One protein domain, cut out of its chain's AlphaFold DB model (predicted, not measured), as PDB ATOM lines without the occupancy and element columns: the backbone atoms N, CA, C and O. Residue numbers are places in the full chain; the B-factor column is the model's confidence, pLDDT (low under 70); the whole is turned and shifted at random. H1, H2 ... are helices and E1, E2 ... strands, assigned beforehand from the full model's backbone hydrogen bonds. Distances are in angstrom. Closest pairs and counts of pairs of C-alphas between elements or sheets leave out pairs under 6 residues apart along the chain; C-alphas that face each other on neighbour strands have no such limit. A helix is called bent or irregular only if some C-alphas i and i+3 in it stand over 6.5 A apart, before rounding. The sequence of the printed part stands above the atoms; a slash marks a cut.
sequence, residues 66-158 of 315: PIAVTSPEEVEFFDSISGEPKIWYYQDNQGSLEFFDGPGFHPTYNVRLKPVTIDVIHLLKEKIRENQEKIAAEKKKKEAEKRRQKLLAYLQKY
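This is residues 66 to 158 of the 315 residues of an uncharacterized protein of Candidatus Aminicenantes bacterium (UniProt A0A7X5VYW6). One long helix, H1, runs out from a small head of loops built round a two-stranded hairpin, E1 and E2, like a handle on a knob. Residues 129 to 158 of H1 stick out free and make the length, while the first part of H1 belongs to the head, where two long stretches with no named element lie round the hairpin. The printed part has 93 residues, with the named elements in the order E1, E2, H1; the sheet has the order E1, E2 and is antiparallel, and the class is mostly helix. The whole is extended, with a radius of gyration of the C-alphas of 20.7 A and spans of 70 by 31 by 17 A.

The printed part begins at Pro 66, whose C-alpha is at (-2.253, 4.952, -41.932), and residues 66 to 87 hold no named element. E1 is a strand of residues 88 to 91, 10.4 A from first to last C-alpha, and its C-alpha 88 is at (-5.197, -3.869, -42.373). E2 is a strand of residues 97 to 100, 10.2 A long. Residues 101 to 117 again hold no named element. H1 is a helix of residues 118 to 158, 60.3 A long, from C-alpha 118 at (-7.460, -11.605, -33.371) to C-alpha 158 at (20.824, 22.266, 7.689); it is not bent.

E1 and E2 form a hairpin, antiparallel with 153 degrees between their directions. C-alphas 89 and 99 face each other at 4.4 A. N 90 and O 98 are within hydrogen-bond range at 2.8 A, and so are N 100 and O 88 at 2.8 A. Two short antiparallel pairings tie the unnamed stretches to the hairpin: residues 66 to 67 with residues 99 to 100 of E2, and residues 114 to 115 with residues 88 to 89 of E1. E2 and H1 have 1 pair of C-alphas within 8 A, those of Leu 97 and Leu 124, 7.7 A apart. E1 and H1 are apart. In H1, 36 of 37 pairs of O i and N i+4 are within hydrogen-bond range.

The C-alphas farthest apart are those of Ser 82 and Tyr 158, at 71.7 A. Without the stretch that stands free, the body has 63 residues, spans 31 by 25 by 18 A and has a radius of gyration of 11.4 A. The link from E1 to E2 is tight, with 5 residues, and the link from E2 to H1 is long, with 17 residues. The printed part has no cut. Its mean pLDDT is 89.5, and no printed residue is under 70.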
ATOM      1  N   PRO A  66      -2.712   5.459 -43.218       87.00
ATOM      2  CA  PRO A  66      -2.253   4.952 -41.932       87.00
ATOM      3  C   PRO A  66      -3.157   5.438 -40.786       87.00
ATOM      4  O   PRO A  66      -3.586   6.594 -40.774       87.00
ATOM      5  N   ILE A  67      -3.401   4.568 -39.805       88.25
ATOM      6  CA  ILE A  67      -4.166   4.840 -38.581       88.25
ATOM      7  C   ILE A  67      -3.250   4.664 -37.367       88.25
ATOM      8  O   ILE A  67      -2.565   3.650 -37.224       88.25
ATOM      9  N   ALA A  68      -3.286   5.626 -36.443       85.06
ATOM     10  CA  ALA A  68      -2.673   5.478 -35.129       85.06
ATOM     11  C   ALA A  68      -3.636   4.750 -34.182       85.06
ATOM     12  O   ALA A  68      -4.653   5.307 -33.772       85.06
ATOM     13  N   VAL A  69      -3.311   3.510 -33.820       83.75
ATOM     14  CA  VAL A  69      -4.101   2.724 -32.866       83.75
ATOM     15  C   VAL A  69      -3.464   2.826 -31.481       83.75
ATOM     16  O   VAL A  69      -2.565   2.060 -31.139       83.75
ATOM     17  N   THR A  70      -3.901   3.808 -30.691       76.38
ATOM     18  CA  THR A  70      -3.428   4.019 -29.307       76.38
ATOM     19  C   THR A  70      -4.268   3.292 -28.261       76.38
ATOM     20  O   THR A  70      -3.731   2.906 -27.224       76.38
ATOM     21  N   SER A  71      -5.553   3.086 -28.553       83.06
ATOM     22  CA  SER A  71      -6.535   2.431 -27.683       83.06
ATOM     23  C   SER A  71      -7.271   1.358 -28.492       83.06
ATOM     24  O   SER A  71      -8.262   1.671 -29.152       83.06
ATOM     25  N   PRO A  72      -6.794   0.100 -28.515       82.81
ATOM     26  CA  PRO A  72      -7.433  -0.971 -29.282       82.81
ATOM     27  C   PRO A  72      -8.902  -1.214 -28.901       82.81
ATOM     28  O   PRO A  72      -9.661  -1.765 -29.683       82.81
ATOM     29  N   GLU A  73      -9.327  -0.828 -27.703       82.69
ATOM     30  CA  GLU A  73     -10.703  -0.991 -27.219       82.69
ATOM     31  C   GLU A  73     -11.690  -0.020 -27.879       82.69
ATOM     32  O   GLU A  73     -12.883  -0.300 -27.932       82.69
ATOM     33  N   GLU A  74     -11.195   1.108 -28.383       82.81
ATOM     34  CA  GLU A  74     -11.998   2.156 -29.024       82.81
ATOM     35  C   GLU A  74     -12.088   1.961 -30.546       82.81
ATOM     36  O   GLU A  74     -12.753   2.729 -31.239       82.81
ATOM     37  N   VAL A  75     -11.406   0.941 -31.076       85.81
ATOM     38  CA  VAL A  75     -11.252   0.712 -32.512       85.81
ATOM     39  C   VAL A  75     -12.055  -0.510 -32.957       85.81
ATOM     40  O   VAL A  75     -11.845  -1.630 -32.492       85.81
ATOM     41  N   GLU A  76     -12.943  -0.308 -33.930       87.38
ATOM     42  CA  GLU A  76     -13.666  -1.390 -34.600       87.38
ATOM     43  C   GLU A  76     -12.769  -2.081 -35.640       87.38
ATOM     44  O   GLU A  76     -12.696  -1.673 -36.798       87.38
ATOM     45  N   PHE A  77     -12.076  -3.147 -35.234       88.00
ATOM     46  CA  PHE A  77     -11.201  -3.915 -36.133       88.00
ATOM     47  C   PHE A  77     -11.951  -4.799 -37.137       88.00
ATOM     48  O   PHE A  77     -11.395  -5.125 -38.187       88.00
ATOM     49  N   PHE A  78     -13.188  -5.182 -36.824       90.25
ATOM     50  CA  PHE A  78     -14.023  -6.056 -37.645       90.25
ATOM     51  C   PHE A  78     -15.411  -5.453 -37.819       90.25
ATOM     52  O   PHE A  78     -15.910  -4.740 -36.945       90.25
ATOM     53  N   ASP A  79     -16.042  -5.760 -38.945       86.81
ATOM     54  CA  ASP A  79     -17.459  -5.507 -39.140       86.81
ATOM     55  C   ASP A  79     -18.300  -6.439 -38.260       86.81
ATOM     56  O   ASP A  79     -18.074  -7.649 -38.214       86.81
ATOM     57  N   SER A  80     -19.265  -5.871 -37.536       83.06
ATOM     58  CA  SER A  80     -20.086  -6.604 -36.568       83.06
ATOM     59  C   SER A  80     -21.097  -7.554 -37.215       83.06
ATOM     60  O   SER A  80     -21.615  -8.430 -36.525       83.06
ATOM     61  N   ILE A  81     -21.378  -7.392 -38.513       80.75
ATOM     62  CA  ILE A  81     -22.360  -8.181 -39.260       80.75
ATOM     63  C   ILE A  81     -21.651  -9.243 -40.104       80.75
ATOM     64  O   ILE A  81     -22.037 -10.410 -40.059       80.75
ATOM     65  N   SER A  82     -20.626  -8.861 -40.874       81.81
ATOM     66  CA  SER A  82     -19.938  -9.783 -41.793       81.81
ATOM     67  C   SER A  82     -18.728 -10.493 -41.180       81.81
ATOM     68  O   SER A  82     -18.294 -11.519 -41.702       81.81
ATOM     69  N   GLY A  83     -18.165  -9.964 -40.087       80.94
ATOM     70  CA  GLY A  83     -16.900 -10.438 -39.520       80.94
ATOM     71  C   GLY A  83     -15.675 -10.091 -40.373       80.94
ATOM     72  O   GLY A  83     -14.565 -10.527 -40.059       80.94
ATOM     73  N   GLU A  84     -15.848  -9.317 -41.447       86.00
ATOM     74  CA  GLU A  84     -14.744  -8.898 -42.305       86.00
ATOM     75  C   GLU A  84     -13.848  -7.873 -41.589       86.00
ATOM     76  O   GLU A  84     -14.338  -7.020 -40.842       86.00
ATOM     77  N   PRO A  85     -12.522  -7.929 -41.794       87.81
ATOM     78  CA  PRO A  85     -11.593  -6.974 -41.204       87.81
ATOM     79  C   PRO A  85     -11.833  -5.574 -41.784       87.81
ATOM     80  O   PRO A  85     -11.841  -5.397 -42.998       87.81
ATOM     81  N   LYS A  86     -11.979  -4.576 -40.908       88.88
ATOM     82  CA  LYS A  86     -12.027  -3.143 -41.257       88.88
ATOM     83  C   LYS A  86     -10.650  -2.484 -41.240       88.88
ATOM     84  O   LYS A  86     -10.504  -1.346 -41.674       88.88
ATOM     85  N   ILE A  87      -9.649  -3.174 -40.696       91.25
ATOM     86  CA  ILE A  87      -8.291  -2.661 -40.544       91.25
ATOM     87  C   ILE A  87      -7.305  -3.661 -41.127       91.25
ATOM     88  O   ILE A  87      -7.410  -4.876 -40.944       91.25
ATOM     89  N   TRP A  88      -6.310  -3.121 -41.815       92.44
ATOM     90  CA  TRP A  88      -5.197  -3.869 -42.373       92.44
ATOM     91  C   TRP A  88      -3.914  -3.434 -41.693       92.44
ATOM     92  O   TRP A  88      -3.827  -2.336 -41.153       92.44
ATOM     93  N   TYR A  89      -2.912  -4.301 -41.697       92.44
ATOM     94  CA  TYR A  89      -1.647  -4.026 -41.048       92.44
ATOM     95  C   TYR A  89      -0.452  -4.410 -41.914       92.44
ATOM     96  O   TYR A  89      -0.516  -5.264 -42.808       92.44
ATOM     97  N   TYR A  90       0.660  -3.760 -41.609       92.06
ATOM     98  CA  TYR A  90       1.997  -4.092 -42.057       92.06
ATOM     99  C   TYR A  90       2.858  -4.384 -40.828       92.06
ATOM    100  O   TYR A  90       2.695  -3.751 -39.787       92.06
ATOM    101  N   GLN A  91       3.753  -5.363 -40.944       90.81
ATOM    102  CA  GLN A  91       4.724  -5.691 -39.909       90.81
ATOM    103  C   GLN A  91       6.123  -5.609 -40.508       90.81
ATOM    104  O   GLN A  91       6.390  -6.257 -41.523       90.81
ATOM    105  N   ASP A  92       6.997  -4.829 -39.880       87.19
ATOM    106  CA  ASP A  92       8.394  -4.708 -40.293       87.19
ATOM    107  C   ASP A  92       9.267  -5.875 -39.771       87.19
ATOM    108  O   ASP A  92       8.822  -6.751 -39.021       87.19
ATOM    109  N   ASN A  93      10.552  -5.871 -40.141       85.38
ATOM    110  CA  ASN A  93      11.524  -6.888 -39.716       85.38
ATOM    111  C   ASN A  93      11.877  -6.827 -38.214       85.38
ATOM    112  O   ASN A  93      12.466  -7.771 -37.691       85.38
ATOM    113  N   GLN A  94      11.551  -5.732 -37.524       81.19
ATOM    114  CA  GLN A  94      11.737  -5.558 -36.077       81.19
ATOM    115  C   GLN A  94      10.460  -5.903 -35.287       81.19
ATOM    116  O   GLN A  94      10.448  -5.876 -34.056       81.19
ATOM    117  N   GLY A  95       9.387  -6.276 -35.990       82.06
ATOM    118  CA  GLY A  95       8.092  -6.629 -35.433       82.06
ATOM    119  C   GLY A  95       7.183  -5.440 -35.120       82.06
ATOM    120  O   GLY A  95       6.163  -5.649 -34.462       82.06
ATOM    121  N   SER A  96       7.507  -4.217 -35.535       85.69
ATOM    122  CA  SER A  96       6.624  -3.050 -35.391       85.69
ATOM    123  C   SER A  96       5.387  -3.220 -36.268       85.69
ATOM    124  O   SER A  96       5.498  -3.662 -37.409       85.69
ATOM    125  N   LEU A  97       4.212  -2.892 -35.725       89.50
ATOM    126  CA  LEU A  97       2.931  -2.985 -36.427       89.50
ATOM    127  C   LEU A  97       2.478  -1.586 -36.850       89.50
ATOM    128  O   LEU A  97       2.377  -0.693 -36.010       89.50
ATOM    129  N   GLU A  98       2.168  -1.426 -38.130       90.75
ATOM    130  CA  GLU A  98       1.529  -0.238 -38.698       90.75
ATOM    131  C   GLU A  98       0.132  -0.615 -39.193       90.75
ATOM    132  O   GLU A  98      -0.024  -1.657 -39.830       90.75
ATOM    133  N   PHE A  99      -0.877   0.209 -38.910       92.19
ATOM    134  CA  PHE A  99      -2.278  -0.074 -39.236       92.19
ATOM    135  C   PHE A  99      -2.813   0.886 -40.296       92.19
ATOM    136  O   PHE A  99      -2.372   2.029 -40.382       92.19
ATOM    137  N   PHE A 100      -3.776   0.420 -41.088       90.88
ATOM    138  CA  PHE A 100      -4.334   1.113 -42.245       90.88
ATOM    139  C   PHE A 100      -5.854   0.927 -42.328       90.88
ATOM    140  O   PHE A 100      -6.378  -0.118 -41.938       90.88
ATOM    141  N   ASP A 101      -6.543   1.932 -42.871       88.75
ATOM    142  CA  ASP A 101      -8.012   2.019 -42.969       88.75
ATOM    143  C   ASP A 101      -8.652   1.176 -44.087       88.75
ATOM    144  O   ASP A 101      -9.872   1.169 -44.238       88.75
ATOM    145  N   GLY A 102      -7.844   0.475 -44.884       85.94
ATOM    146  CA  GLY A 102      -8.307  -0.239 -46.068       85.94
ATOM    147  C   GLY A 102      -7.324  -1.306 -46.558       85.94
ATOM    148  O   GLY A 102      -6.167  -1.333 -46.132       85.94
ATOM    149  N   PRO A 103      -7.756  -2.195 -47.469       87.06
ATOM    150  CA  PRO A 103      -6.863  -3.114 -48.157       87.06
ATOM    151  C   PRO A 103      -5.994  -2.355 -49.166       87.06
ATOM    152  O   PRO A 103      -6.352  -1.280 -49.634       87.06
ATOM    153  N   GLY A 104      -4.867  -2.942 -49.566       86.62
ATOM    154  CA  GLY A 104      -4.029  -2.374 -50.622       86.62
ATOM    155  C   GLY A 104      -2.550  -2.631 -50.397       86.62
ATOM    156  O   GLY A 104      -2.155  -3.682 -49.884       86.62
ATOM    157  N   PHE A 105      -1.735  -1.666 -50.803       85.19
ATOM    158  CA  PHE A 105      -0.287  -1.685 -50.697       85.19
ATOM    159  C   PHE A 105       0.186  -0.582 -49.756       85.19
ATOM    160  O   PHE A 105      -0.340   0.529 -49.749       85.19
ATOM    161  N   HIS A 106       1.220  -0.883 -48.980       85.44
ATOM    162  CA  HIS A 106       1.881   0.091 -48.129       85.44
ATOM    163  C   HIS A 106       2.431   1.260 -48.982       85.44
ATOM    164  O   HIS A 106       3.180   0.992 -49.925       85.44
ATOM    165  N   PRO A 107       2.161   2.541 -48.652       82.44
ATOM    166  CA  PRO A 107       2.551   3.692 -49.482       82.44
ATOM    167  C   PRO A 107       4.055   3.798 -49.783       82.44
ATOM    168  O   PRO A 107       4.436   4.143 -50.896       82.44
ATOM    169  N   THR A 108       4.908   3.490 -48.798       82.75
ATOM    170  CA  THR A 108       6.378   3.544 -48.935       82.75
ATOM    171  C   THR A 108       6.982   2.271 -49.525       82.75
ATOM    172  O   THR A 108       7.726   2.327 -50.497       82.75
ATOM    173  N   TYR A 109       6.681   1.113 -48.932       83.62
ATOM    174  CA  TYR A 109       7.349  -0.148 -49.269       83.62
ATOM    175  C   TYR A 109       6.680  -0.909 -50.418       83.62
ATOM    176  O   TYR A 109       7.222  -1.903 -50.891       83.62
ATOM    177  N   ASN A 110       5.494  -0.468 -50.855       82.44
ATOM    178  CA  ASN A 110       4.691  -1.095 -51.904       82.44
ATOM    179  C   ASN A 110       4.432  -2.601 -51.666       82.44
ATOM    180  O   ASN A 110       4.286  -3.385 -52.602       82.44
ATOM    181  N   VAL A 111       4.373  -3.008 -50.393       85.56
ATOM    182  CA  VAL A 111       4.071  -4.377 -49.954       85.56
ATOM    183  C   VAL A 111       2.572  -4.505 -49.708       85.56
ATOM    184  O   VAL A 111       1.961  -3.600 -49.143       85.56
ATOM    185  N   ARG A 112       1.972  -5.630 -50.114       87.00
ATOM    186  CA  ARG A 112       0.548  -5.900 -49.872       87.00
ATOM    187  C   ARG A 112       0.269  -5.981 -48.369       87.00
ATOM    188  O   ARG A 112       0.909  -6.761 -47.663       87.00
ATOM    189  N   LEU A 113      -0.698  -5.201 -47.903       90.25
ATOM    190  CA  LEU A 113      -1.124  -5.199 -46.508       90.25
ATOM    191  C   LEU A 113      -1.910  -6.468 -46.175       90.25
ATOM    192  O   LEU A 113      -2.606  -7.030 -47.027       90.25
ATOM    193  N   LYS A 114      -1.802  -6.914 -44.924       91.81
ATOM    194  CA  LYS A 114      -2.499  -8.103 -44.423       91.81
ATOM    195  C   LYS A 114      -3.739  -7.682 -43.631       91.81
ATOM    196  O   LYS A 114      -3.674  -6.674 -42.934       91.81
ATOM    197  N   PRO A 115      -4.863  -8.410 -43.721       91.88
ATOM    198  CA  PRO A 115      -6.012  -8.146 -42.858       91.88
ATOM    199  C   PRO A 115      -5.635  -8.359 -41.389       91.88
ATOM    200  O   PRO A 115      -4.893  -9.293 -41.078       91.88
ATOM    201  N   VAL A 116      -6.133  -7.509 -40.491       92.56
ATOM    202  CA  VAL A 116      -5.932  -7.702 -39.050       92.56
ATOM    203  C   VAL A 116      -6.610  -8.996 -38.586       92.56
ATOM    204  O   VAL A 116      -7.690  -9.353 -39.053       92.56
ATOM    205  N   THR A 117      -5.970  -9.712 -37.662       91.50
ATOM    206  CA  THR A 117      -6.524 -10.913 -37.023       91.50
ATOM    207  C   THR A 117      -6.609 -10.720 -35.514       91.50
ATOM    208  O   THR A 117      -5.990  -9.813 -34.953       91.50
ATOM    209  N   ILE A 118      -7.352 -11.599 -34.837       88.31
ATOM    210  CA  ILE A 118      -7.460 -11.605 -33.371       88.31
ATOM    211  C   ILE A 118      -6.069 -11.717 -32.720       88.31
ATOM    212  O   ILE A 118      -5.774 -10.976 -31.783       88.31
ATOM    213  N   ASP A 119      -5.176 -12.546 -33.269       89.25
ATOM    214  CA  ASP A 119      -3.799 -12.693 -32.776       89.25
ATOM    215  C   ASP A 119      -3.008 -11.383 -32.866       89.25
ATOM    216  O   ASP A 119      -2.292 -11.012 -31.937       89.25
ATOM    217  N   VAL A 120      -3.171 -10.636 -33.964       89.06
ATOM    218  CA  VAL A 120      -2.514  -9.334 -34.153       89.06
ATOM    219  C   VAL A 120      -3.036  -8.309 -33.145       89.06
ATOM    220  O   VAL A 120      -2.251  -7.527 -32.611       89.06
ATOM    221  N   ILE A 121      -4.334  -8.342 -32.823       89.38
ATOM    222  CA  ILE A 121      -4.926  -7.483 -31.788       89.38
ATOM    223  C   ILE A 121      -4.387  -7.857 -30.403       89.38
ATOM    224  O   ILE A 121      -4.053  -6.964 -29.625       89.38
ATOM    225  N   HIS A 122      -4.250  -9.149 -30.090       89.06
ATOM    226  CA  HIS A 122      -3.623  -9.589 -28.840       89.06
ATOM    227  C   HIS A 122      -2.170  -9.113 -28.737       89.06
ATOM    228  O   HIS A 122      -1.798  -8.526 -27.723       89.06
ATOM    229  N   LEU A 123      -1.373  -9.278 -29.796       88.81
ATOM    230  CA  LEU A 123       0.008  -8.785 -29.844       88.81
ATOM    231  C   LEU A 123       0.086  -7.264 -29.662       88.81
ATOM    232  O   LEU A 123       0.968  -6.768 -28.961       88.81
ATOM    233  N   LEU A 124      -0.838  -6.517 -30.271       89.88
ATOM    234  CA  LEU A 124      -0.932  -5.070 -30.107       89.88
ATOM    235  C   LEU A 124      -1.249  -4.687 -28.656       89.88
ATOM    236  O   LEU A 124      -0.563  -3.835 -28.089       89.88
ATOM    237  N   LYS A 125      -2.254  -5.326 -28.045       89.69
ATOM    238  CA  LYS A 125      -2.657  -5.074 -26.653       89.69
ATOM    239  C   LYS A 125      -1.520  -5.350 -25.675       89.69
ATOM    240  O   LYS A 125      -1.241  -4.513 -24.819       89.69
ATOM    241  N   GLU A 126      -0.825  -6.471 -25.843       89.94
ATOM    242  CA  GLU A 126       0.340  -6.818 -25.027       89.94
ATOM    243  C   GLU A 126       1.453  -5.770 -25.156       89.94
ATOM    244  O   GLU A 126       1.933  -5.253 -24.148       89.94
ATOM    245  N   LYS A 127       1.794  -5.353 -26.382       88.75
ATOM    246  CA  LYS A 127       2.805  -4.306 -26.607       88.75
ATOM    247  C   LYS A 127       2.421  -2.962 -25.995       88.75
ATOM    248  O   LYS A 127       3.277  -2.285 -25.423       88.75
ATOM    249  N   ILE A 128       1.154  -2.565 -26.109       89.44
ATOM    250  CA  ILE A 128       0.658  -1.321 -25.513       89.44
ATOM    251  C   ILE A 128       0.743  -1.403 -23.989       89.44
ATOM    252  O   ILE A 128       1.275  -0.477 -23.376       89.44
ATOM    253  N   ARG A 129       0.312  -2.517 -23.383       90.12
ATOM    254  CA  ARG A 129       0.408  -2.746 -21.936       90.12
ATOM    255  C   ARG A 129       1.853  -2.688 -21.451       90.12
ATOM    256  O   ARG A 129       2.158  -1.914 -20.548       90.12
ATOM    257  N   GLU A 130       2.760  -3.432 -22.081       90.81
ATOM    258  CA  GLU A 130       4.182  -3.420 -21.725       90.81
ATOM    259  C   GLU A 130       4.792  -2.018 -21.830       90.81
ATOM    260  O   GLU A 130       5.561  -1.596 -20.964       90.81
ATOM    261  N   ASN A 131       4.470  -1.278 -22.893       90.31
ATOM    262  CA  ASN A 131       4.977   0.076 -23.078       90.31
ATOM    263  C   ASN A 131       4.411   1.035 -22.019       90.31
ATOM    264  O   ASN A 131       5.156   1.828 -21.445       90.31
ATOM    265  N   GLN A 132       3.118   0.932 -21.700       90.81
ATOM    266  CA  GLN A 132       2.483   1.708 -20.634       90.81
ATOM    267  C   GLN A 132       3.101   1.404 -19.264       90.81
ATOM    268  O   GLN A 132       3.401   2.332 -18.511       90.81
ATOM    269  N   GLU A 133       3.359   0.134 -18.951       93.62
ATOM    270  CA  GLU A 133       4.030  -0.280 -17.716       93.62
ATOM    271  C   GLU A 133       5.463   0.254 -17.640       93.62
ATOM    272  O   GLU A 133       5.859   0.797 -16.603       93.62
ATOM    273  N   LYS A 134       6.228   0.181 -18.738       93.50
ATOM    274  CA  LYS A 134       7.580   0.757 -18.831       93.50
ATOM    275  C   LYS A 134       7.556   2.270 -18.606       93.50
ATOM    276  O   LYS A 134       8.311   2.766 -17.767       93.50
ATOM    277  N   ILE A 135       6.650   2.991 -19.269       94.44
ATOM    278  CA  ILE A 135       6.476   4.445 -19.105       94.44
ATOM    279  C   ILE A 135       6.079   4.784 -17.662       94.44
ATOM    280  O   ILE A 135       6.647   5.697 -17.056       94.44
ATOM    281  N   ALA A 136       5.137   4.045 -17.071       95.12
ATOM    282  CA  ALA A 136       4.693   4.258 -15.698       95.12
ATOM    283  C   ALA A 136       5.811   3.972 -14.681       95.12
ATOM    284  O   ALA A 136       6.004   4.745 -13.739       95.12
ATOM    285  N   ALA A 137       6.577   2.897 -14.876       95.50
ATOM    286  CA  ALA A 137       7.724   2.550 -14.046       95.50
ATOM    287  C   ALA A 137       8.836   3.603 -14.152       95.50
ATOM    288  O   ALA A 137       9.388   4.021 -13.131       95.50
ATOM    289  N   GLU A 138       9.140   4.087 -15.357       95.69
ATOM    290  CA  GLU A 138      10.130   5.141 -15.570       95.69
ATOM    291  C   GLU A 138       9.687   6.470 -14.948       95.69
ATOM    292  O   GLU A 138      10.475   7.130 -14.267       95.69
ATOM    293  N   LYS A 139       8.407   6.838 -15.094       95.88
ATOM    294  CA  LYS A 139       7.834   8.025 -14.449       95.88
ATOM    295  C   LYS A 139       7.927   7.927 -12.925       95.88
ATOM    296  O   LYS A 139       8.429   8.857 -12.295       95.88
ATOM    297  N   LYS A 140       7.551   6.785 -12.334       96.25
ATOM    298  CA  LYS A 140       7.697   6.527 -10.889       96.25
ATOM    299  C   LYS A 140       9.155   6.631 -10.433       96.25
ATOM    300  O   LYS A 140       9.422   7.275  -9.420       96.25
ATOM    301  N   LYS A 141      10.107   6.065 -11.186       95.69
ATOM    302  CA  LYS A 141      11.549   6.181 -10.897       95.69
ATOM    303  C   LYS A 141      12.023   7.637 -10.951       95.69
ATOM    304  O   LYS A 141      12.673   8.097 -10.015       95.69
ATOM    305  N   LYS A 142      11.654   8.386 -11.997       96.50
ATOM    306  CA  LYS A 142      11.983   9.816 -12.147       96.50
ATOM    307  C   LYS A 142      11.398  10.661 -11.011       96.50
ATOM    308  O   LYS A 142      12.068  11.556 -10.503       96.50
ATOM    309  N   GLU A 143      10.166  10.391 -10.591       96.12
ATOM    310  CA  GLU A 143       9.530  11.085  -9.467       96.12
ATOM    311  C   GLU A 143      10.190  10.751  -8.124       96.12
ATOM    312  O   GLU A 143      10.455  11.661  -7.337       96.12
ATOM    313  N   ALA A 144      10.495   9.475  -7.872       95.81
ATOM    314  CA  ALA A 144      11.209   9.042  -6.673       95.81
ATOM    315  C   ALA A 144      12.602   9.682  -6.587       95.81
ATOM    316  O   ALA A 144      12.979  10.188  -5.531       95.81
ATOM    317  N   GLU A 145      13.326   9.751  -7.706       95.75
ATOM    318  CA  GLU A 145      14.635  10.396  -7.766       95.75
ATOM    319  C   GLU A 145      14.543  11.901  -7.495       95.75
ATOM    320  O   GLU A 145      15.274  12.424  -6.656       95.75
ATOM    321  N   LYS A 146      13.577  12.603  -8.106       96.31
ATOM    322  CA  LYS A 146      13.328  14.026  -7.813       96.31
ATOM    323  C   LYS A 146      12.996  14.259  -6.339       96.31
ATOM    324  O   LYS A 146      13.475  15.225  -5.746       96.31
ATOM    325  N   ARG A 147      12.176  13.393  -5.730       95.12
ATOM    326  CA  ARG A 147      11.854  13.465  -4.294       95.12
ATOM    327  C   ARG A 147      13.102  13.252  -3.441       95.12
ATOM    328  O   ARG A 147      13.335  14.031  -2.520       95.12
ATOM    329  N   ARG A 148      13.928  12.256  -3.779       93.69
ATOM    330  CA  ARG A 148      15.199  11.971  -3.100       93.69
ATOM    331  C   ARG A 148      16.155  13.157  -3.179       93.69
ATOM    332  O   ARG A 148      16.687  13.568  -2.155       93.69
ATOM    333  N   GLN A 149      16.320  13.754  -4.356       95.44
ATOM    334  CA  GLN A 149      17.171  14.929  -4.552       95.44
ATOM    335  C   GLN A 149      16.682  16.137  -3.749       95.44
ATOM    336  O   GLN A 149      17.480  16.786  -3.077       95.44
ATOM    337  N   LYS A 150      15.370  16.407  -3.745       95.62
ATOM    338  CA  LYS A 150      14.783  17.472  -2.916       95.62
ATOM    339  C   LYS A 150      15.019  17.235  -1.426       95.62
ATOM    340  O   LYS A 150      15.379  18.171  -0.719       95.62
ATOM    341  N   LEU A 151      14.847  15.996  -0.961       92.44
ATOM    342  CA  LEU A 151      15.125  15.632   0.426       92.44
ATOM    343  C   LEU A 151      16.608  15.832   0.760       92.44
ATOM    344  O   LEU A 151      16.920  16.463   1.762       92.44
ATOM    345  N   LEU A 152      17.525  15.364  -0.089       92.75
ATOM    346  CA  LEU A 152      18.964  15.551   0.116       92.75
ATOM    347  C   LEU A 152      19.346  17.033   0.159       92.75
ATOM    348  O   LEU A 152      20.067  17.436   1.065       92.75
ATOM    349  N   ALA A 153      18.824  17.852  -0.754       94.25
ATOM    350  CA  ALA A 153      19.055  19.295  -0.750       94.25
ATOM    351  C   ALA A 153      18.524  19.955   0.536       94.25
ATOM    352  O   ALA A 153      19.202  20.794   1.130       94.25
ATOM    353  N   TYR A 154      17.342  19.537   1.001       94.31
ATOM    354  CA  TYR A 154      16.783  19.989   2.274       94.31
ATOM    355  C   TYR A 154      17.696  19.625   3.450       94.31
ATOM    356  O   TYR A 154      18.043  20.494   4.243       94.31
ATOM    357  N   LEU A 155      18.147  18.372   3.542       94.62
ATOM    358  CA  LEU A 155      19.043  17.922   4.610       94.62
ATOM    359  C   LEU A 155      20.384  18.668   4.580       94.62
ATOM    360  O   LEU A 155      20.814  19.209   5.598       94.62
ATOM    361  N   GLN A 156      21.002  18.774   3.401       94.25
ATOM    362  CA  GLN A 156      22.276  19.470   3.200       94.25
ATOM    363  C   GLN A 156      22.209  20.962   3.521       94.25
ATOM    364  O   GLN A 156      23.250  21.556   3.799       94.25
ATOM    365  N   LYS A 157      21.031  21.593   3.495       96.56
ATOM    366  CA  LYS A 157      20.878  22.988   3.929       96.56
ATOM    367  C   LYS A 157      21.194  23.149   5.420       96.56
ATOM    368  O   LYS A 157      21.763  24.161   5.822       96.56
ATOM    369  N   TYR A 158      20.832  22.158   6.232       97.44
ATOM    370  CA  TYR A 158      20.824  22.266   7.689       97.44
ATOM    371  C   TYR A 158      21.948  21.501   8.373       97.44
ATOM    372  O   TYR A 158      22.460  21.974   9.384       97.44
TER     373      TYR A 158